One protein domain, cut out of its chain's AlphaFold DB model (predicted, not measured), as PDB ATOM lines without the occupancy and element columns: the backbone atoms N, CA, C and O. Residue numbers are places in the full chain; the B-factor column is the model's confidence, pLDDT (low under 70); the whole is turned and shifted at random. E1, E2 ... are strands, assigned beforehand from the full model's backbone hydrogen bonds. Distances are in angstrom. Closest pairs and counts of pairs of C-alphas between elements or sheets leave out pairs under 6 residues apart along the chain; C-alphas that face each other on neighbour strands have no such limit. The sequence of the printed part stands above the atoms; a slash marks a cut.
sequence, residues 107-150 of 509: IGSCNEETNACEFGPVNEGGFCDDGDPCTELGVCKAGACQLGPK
ATOM      1  N   ILE A 107     225.067 216.931 196.412       87.19
ATOM      2  CA  ILE A 107     225.713 218.092 195.793       87.19
ATOM      3  C   ILE A 107     225.369 218.143 194.313       87.19
ATOM      4  O   ILE A 107     225.268 217.109 193.652       87.19
ATOM      5  N   GLY A 108     225.159 219.355 193.803       86.88
ATOM      6  CA  GLY A 108     225.004 219.568 192.376       86.88
ATOM      7  C   GLY A 108     226.353 219.405 191.680       86.88
ATOM      8  O   GLY A 108     227.323 220.068 192.043       86.88
ATOM      9  N   SER A 109     226.404 218.554 190.664       88.31
ATOM     10  CA  SER A 109     227.491 218.493 189.694       88.31
ATOM     11  C   SER A 109     226.940 218.859 188.325       88.31
ATOM     12  O   SER A 109     225.824 218.482 187.975       88.31
ATOM     13  N   CYS A 110     227.714 219.603 187.545       90.38
ATOM     14  CA  CYS A 110     227.317 219.921 186.183       90.38
ATOM     15  C   CYS A 110     227.622 218.737 185.253       90.38
ATOM     16  O   CYS A 110     228.702 218.149 185.351       90.38
ATOM     17  N   ASN A 111     226.669 218.382 184.388       89.50
ATOM     18  CA  ASN A 111     226.784 217.322 183.393       89.50
ATOM     19  C   ASN A 111     226.641 217.910 181.976       89.50
ATOM     20  O   ASN A 111     225.610 218.491 181.634       89.50
ATOM     21  N   GLU A 112     227.689 217.746 181.167       87.81
ATOM     22  CA  GLU A 112     227.768 218.225 179.779       87.81
ATOM     23  C   GLU A 112     226.942 217.392 178.797       87.81
ATOM     24  O   GLU A 112     226.460 217.899 177.792       87.81
ATOM     25  N   GLU A 113     226.744 216.102 179.068       90.31
ATOM     26  CA  GLU A 113     225.982 215.229 178.171       90.31
ATOM     27  C   GLU A 113     224.490 215.589 178.183       90.31
ATOM     28  O   GLU A 113     223.801 215.505 177.166       90.31
ATOM     29  N   THR A 114     223.995 216.029 179.339       88.69
ATOM     30  CA  THR A 114     222.592 216.398 179.547       88.69
ATOM     31  C   THR A 114     222.365 217.907 179.571       88.69
ATOM     32  O   THR A 114     221.211 218.340 179.632       88.69
ATOM     33  N   ASN A 115     223.434 218.712 179.489       89.81
ATOM     34  CA  ASN A 115     223.404 220.166 179.647       89.81
ATOM     35  C   ASN A 115     222.602 220.598 180.892       89.81
ATOM     36  O   ASN A 115     221.743 221.483 180.827       89.81
ATOM     37  N   ALA A 116     222.846 219.940 182.032       89.81
ATOM     38  CA  ALA A 116     222.076 220.133 183.260       89.81
ATOM     39  C   ALA A 116     222.931 220.034 184.535       89.81
ATOM     40  O   ALA A 116     223.991 219.414 184.567       89.81
ATOM     41  N   CYS A 117     222.442 220.645 185.618       88.25
ATOM     42  CA  CYS A 117     222.948 220.385 186.965       88.25
ATOM     43  C   CYS A 117     222.245 219.149 187.530       88.25
ATOM     44  O   CYS A 117     221.034 219.173 187.755       88.25
ATOM     45  N   GLU A 118     223.003 218.095 187.794       88.88
ATOM     46  CA  GLU A 118     222.505 216.839 188.344       88.88
ATOM     47  C   GLU A 118     222.976 216.672 189.789       88.88
ATOM     48  O   GLU A 118     224.086 217.061 190.153       88.88
ATOM     49  N   PHE A 119     222.123 216.107 190.642       85.31
ATOM     50  CA  PHE A 119     222.448 215.915 192.053       85.31
ATOM     51  C   PHE A 119     223.022 214.522 192.283       85.31
ATOM     52  O   PHE A 119     222.338 213.517 192.083       85.31
ATOM     53  N   GLY A 120     224.273 214.478 192.733       84.44
ATOM     54  CA  GLY A 120     224.964 213.252 193.118       84.44
ATOM     55  C   GLY A 120     225.040 213.079 194.639       84.44
ATOM     56  O   GLY A 120     224.942 214.068 195.376       84.44
ATOM     57  N   PRO A 121     225.231 211.840 195.127       86.56
ATOM     58  CA  PRO A 121     225.467 211.577 196.541       86.56
ATOM     59  C   PRO A 121     226.792 212.205 196.997       86.56
ATOM     60  O   PRO A 121     227.812 212.087 196.320       86.56
ATOM     61  N   VAL A 122     226.789 212.844 198.166       86.69
ATOM     62  CA  VAL A 122     227.984 213.410 198.810       86.69
ATOM     63  C   VAL A 122     227.962 213.120 200.309       86.69
ATOM     64  O   VAL A 122     226.936 212.720 200.856       86.69
ATOM     65  N   ASN A 123     229.096 213.361 200.972       82.94
ATOM     66  CA  ASN A 123     229.216 213.342 202.431       82.94
ATOM     67  C   ASN A 123     228.862 211.977 203.052       82.94
ATOM     68  O   ASN A 123     228.273 211.921 204.123       82.94
ATOM     69  N   GLU A 124     229.201 210.875 202.373       90.38
ATOM     70  CA  GLU A 124     228.934 209.512 202.848       90.38
ATOM     71  C   GLU A 124     229.514 209.298 204.257       90.38
ATOM     72  O   GLU A 124     230.698 209.541 204.497       90.38
ATOM     73  N   GLY A 125     228.675 208.853 205.195       87.12
ATOM     74  CA  GLY A 125     229.050 208.713 206.605       87.12
ATOM     75  C   GLY A 125     229.038 210.015 207.419       87.12
ATOM     76  O   GLY A 125     229.231 209.966 208.631       87.12
ATOM     77  N   GLY A 126     228.805 211.169 206.788       88.88
ATOM     78  CA  GLY A 126     228.618 212.455 207.456       88.88
ATOM     79  C   GLY A 126     227.215 212.623 208.044       88.88
ATOM     80  O   GLY A 126     226.273 211.935 207.645       88.88
ATOM     81  N   PHE A 127     227.081 213.551 208.995       91.25
ATOM     82  CA  PHE A 127     225.810 213.848 209.658       91.25
ATOM     83  C   PHE A 127     224.848 214.620 208.751       91.25
ATOM     84  O   PHE A 127     225.261 215.476 207.964       91.25
ATOM     85  N   CYS A 128     223.560 214.343 208.910       91.44
ATOM     86  CA  CYS A 128     222.461 215.063 208.282       91.44
ATOM     87  C   CYS A 128     221.279 215.160 209.254       91.44
ATOM     88  O   CYS A 128     221.162 214.356 210.176       91.44
ATOM     89  N   ASP A 129     220.423 216.155 209.055       88.88
ATOM     90  CA  ASP A 129     219.317 216.493 209.951       88.88
ATOM     91  C   ASP A 129     218.069 216.801 209.105       88.88
ATOM     92  O   ASP A 129     218.195 217.385 208.022       88.88
ATOM     93  N   ASP A 130     216.890 216.371 209.557       87.75
ATOM     94  CA  ASP A 130     215.592 216.701 208.951       87.75
ATOM     95  C   ASP A 130     214.974 217.980 209.537       87.75
ATOM     96  O   ASP A 130     213.961 218.463 209.023       87.75
ATOM     97  N   GLY A 131     215.597 218.553 210.572       87.56
ATOM     98  CA  GLY A 131     215.105 219.721 211.290       87.56
ATOM     99  C   GLY A 131     213.945 219.412 212.240       87.56
ATOM    100  O   GLY A 131     213.369 220.355 212.785       87.56
ATOM    101  N   ASP A 132     213.593 218.135 212.435       90.56
ATOM    102  CA  ASP A 132     212.644 217.692 213.456       90.56
ATOM    103  C   ASP A 132     213.415 217.451 214.768       90.56
ATOM    104  O   ASP A 132     214.204 216.505 214.854       90.56
ATOM    105  N   PRO A 133     213.178 218.241 215.832       91.56
ATOM    106  CA  PRO A 133     213.841 218.040 217.118       91.56
ATOM    107  C   PRO A 133     213.500 216.690 217.768       91.56
ATOM    108  O   PRO A 133     214.094 216.361 218.786       91.56
ATOM    109  N   CYS A 134     212.554 215.920 217.219       94.44
ATOM    110  CA  CYS A 134     212.165 214.590 217.680       94.44
ATOM    111  C   CYS A 134     212.851 213.435 216.951       94.44
ATOM    112  O   CYS A 134     212.531 212.272 217.223       94.44
ATOM    113  N   THR A 135     213.771 213.717 216.036       92.94
ATOM    114  CA  THR A 135     214.537 212.705 215.309       92.94
ATOM    115  C   THR A 135     216.016 212.838 215.670       92.94
ATOM    116  O   THR A 135     216.573 213.931 215.652       92.94
ATOM    117  N   GLU A 136     216.679 211.736 216.027       91.31
ATOM    118  CA  GLU A 136     218.135 211.767 216.192       91.31
ATOM    119  C   GLU A 136     218.835 212.040 214.851       91.31
ATOM    120  O   GLU A 136     218.358 211.627 213.788       91.31
ATOM    121  N   LEU A 137     220.006 212.687 214.914       91.25
ATOM    122  CA  LEU A 137     220.809 213.000 213.731       91.25
ATOM    123  C   LEU A 137     221.008 211.762 212.853       91.25
ATOM    124  O   LEU A 137     221.426 210.694 213.309       91.25
ATOM    125  N   GLY A 138     220.725 211.936 211.569       92.06
ATOM    126  CA  GLY A 138     220.917 210.916 210.563       92.06
ATOM    127  C   GLY A 138     222.341 210.867 210.028       92.06
ATOM    128  O   GLY A 138     223.188 211.724 210.300       92.06
ATOM    129  N   VAL A 139     222.587 209.857 209.198       93.69
ATOM    130  CA  VAL A 139     223.849 209.683 208.477       93.69
ATOM    131  C   VAL A 139     223.581 209.587 206.980       93.69
ATOM    132  O   VAL A 139     222.671 208.881 206.538       93.69
ATOM    133  N   CYS A 140     224.382 210.279 206.177       93.19
ATOM    134  CA  CYS A 140     224.280 210.205 204.727       93.19
ATOM    135  C   CYS A 140     224.705 208.825 204.217       93.19
ATOM    136  O   CYS A 140     225.838 208.392 204.447       93.19
ATOM    137  N   LYS A 141     223.795 208.162 203.494       93.25
ATOM    138  CA  LYS A 141     224.043 206.890 202.816       93.25
ATOM    139  C   LYS A 141     223.461 206.896 201.412       93.25
ATOM    140  O   LYS A 141     222.244 207.001 201.246       93.25
ATOM    141  N   ALA A 142     224.322 206.762 200.405       89.25
ATOM    142  CA  ALA A 142     223.951 206.759 198.988       89.25
ATOM    143  C   ALA A 142     223.079 207.968 198.583       89.25
ATOM    144  O   ALA A 142     222.123 207.843 197.820       89.25
ATOM    145  N   GLY A 143     223.401 209.150 199.119       86.88
ATOM    146  CA  GLY A 143     222.707 210.402 198.802       86.88
ATOM    147  C   GLY A 143     221.378 210.615 199.528       86.88
ATOM    148  O   GLY A 143     220.721 211.625 199.292       86.88
ATOM    149  N   ALA A 144     220.982 209.699 200.416       89.31
ATOM    150  CA  ALA A 144     219.828 209.852 201.293       89.31
ATOM    151  C   ALA A 144     220.276 210.047 202.747       89.31
ATOM    152  O   ALA A 144     221.215 209.392 203.203       89.31
ATOM    153  N   CYS A 145     219.573 210.908 203.481       90.94
ATOM    154  CA  CYS A 145     219.750 211.014 204.923       90.94
ATOM    155  C   CYS A 145     219.043 209.838 205.608       90.94
ATOM    156  O   CYS A 145     217.815 209.755 205.595       90.94
ATOM    157  N   GLN A 146     219.809 208.897 206.157       92.75
ATOM    158  CA  GLN A 146     219.271 207.815 206.979       92.75
ATOM    159  C   GLN A 146     219.090 208.358 208.392       92.75
ATOM    160  O   GLN A 146     220.050 208.392 209.159       92.75
ATOM    161  N   LEU A 147     217.883 208.838 208.684       91.88
ATOM    162  CA  LEU A 147     217.534 209.439 209.969       91.88
ATOM    163  C   LEU A 147     217.706 208.451 211.128       91.88
ATOM    164  O   LEU A 147     217.491 207.245 210.965       91.88
ATOM    165  N   GLY A 148     218.103 208.978 212.284       89.62
ATOM    166  CA  GLY A 148     218.203 208.208 213.514       89.62
ATOM    167  C   GLY A 148     216.831 207.798 214.065       89.62
ATOM    168  O   GLY A 148     215.784 208.128 213.495       89.62
ATOM    169  N   PRO A 149     216.804 207.034 215.170       92.00
ATOM    170  CA  PRO A 149     215.560 206.706 215.855       92.00
ATOM    171  C   PRO A 149     214.849 207.970 216.371       92.00
ATOM    172  O   PRO A 149     215.437 209.047 216.492       92.00
ATOM    173  N   LYS A 150     213.557 207.832 216.689       92.06
ATOM    174  CA  LYS A 150     212.814 208.894 217.377       92.06
ATOM    175  C   LYS A 150     213.371 209.086 218.784       92.06
ATOM    176  O   LYS A 150     213.661 208.099 219.461       92.06
TER     177      LYS A 150
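AT A GLANCE: This is residues 107 to 150 of the 509 residues of an uncharacterized protein of Polyangium fumosum (UniProt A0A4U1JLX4). Two small strand hairpins follow one another along a long, narrow model: E1 and E2 make one end, E3 and E4 lie toward the other, and E2 meets the second hairpin only near Pro 121. Between the hairpins the chain makes a long loop, residues 122 to 137, of which residues 127 to 128 pair with E3. The printed part has 44 residues, with no named helix and four named strands in the order E1, E2, E3, E4, in two antiparallel sheets of two strands each, E1 - E2 and E3 - E4. The class is all strand, though the named strands hold 18 of the 44 printed residues, under half. The whole is only just loose, close to extended, with a radius of gyration of the C-alphas of 13.5 A, and its C-alphas span 42 by 18 by 10 A, only just a rod.

HOW THE PARTS SIT: E2, residues 116 to 121, is the longest strand, and its antiparallel neighbour is E1, residues 107 to 111, at 137 degrees between their directions. The two form a hairpin; C-alphas 110 and 117 face each other at 4.5 A, and N 109 and O 118 are within hydrogen-bond range at 2.8 A, as are N 118 and O 109 at 2.9 A. E3, residues 138 to 141, and E4, residues 144 to 146, form the other hairpin, antiparallel at 136 degrees. In it C-alphas 140 and 145 face each other at 4.6 A, and N 139 and O 146 are within hydrogen-bond range at 2.9 A, as are N 144 and O 141 at 3.1 A. Residues 127 to 128 pair with residues 138 to 139 of E3, antiparallel. The closest C-alphas of E2 and E4 are those of Pro 121 and Ala 144, 7.6 A apart, and the closest of E2 and E3 are those of Pro 121 and Lys 141, 8.0 A apart. E1 is apart from E3 and from E4.

IN THESE COORDINATES: E2 runs 16.2 A, from C-alpha 116 at (222.076, 220.133, 183.260) to C-alpha 121 at (225.467, 211.577, 196.541). E1 begins at C-alpha 107 at (225.713, 218.092, 195.793) and measures 12.5 A. E3 measures 9.3 A and E4 6.1 A, the latter ending at C-alpha 146 at (219.271, 207.815, 206.979).

THE WHOLE: The two C-alphas farthest apart are those of Glu 113 and Cys 134, 41.9 A. The printed part has no cut. The links E1 to E2 and E3 to E4 are tight, and the link E2 to E3, with 16 residues, is long. The mean pLDDT of the printed part is 89.6, and no printed residue is under 70.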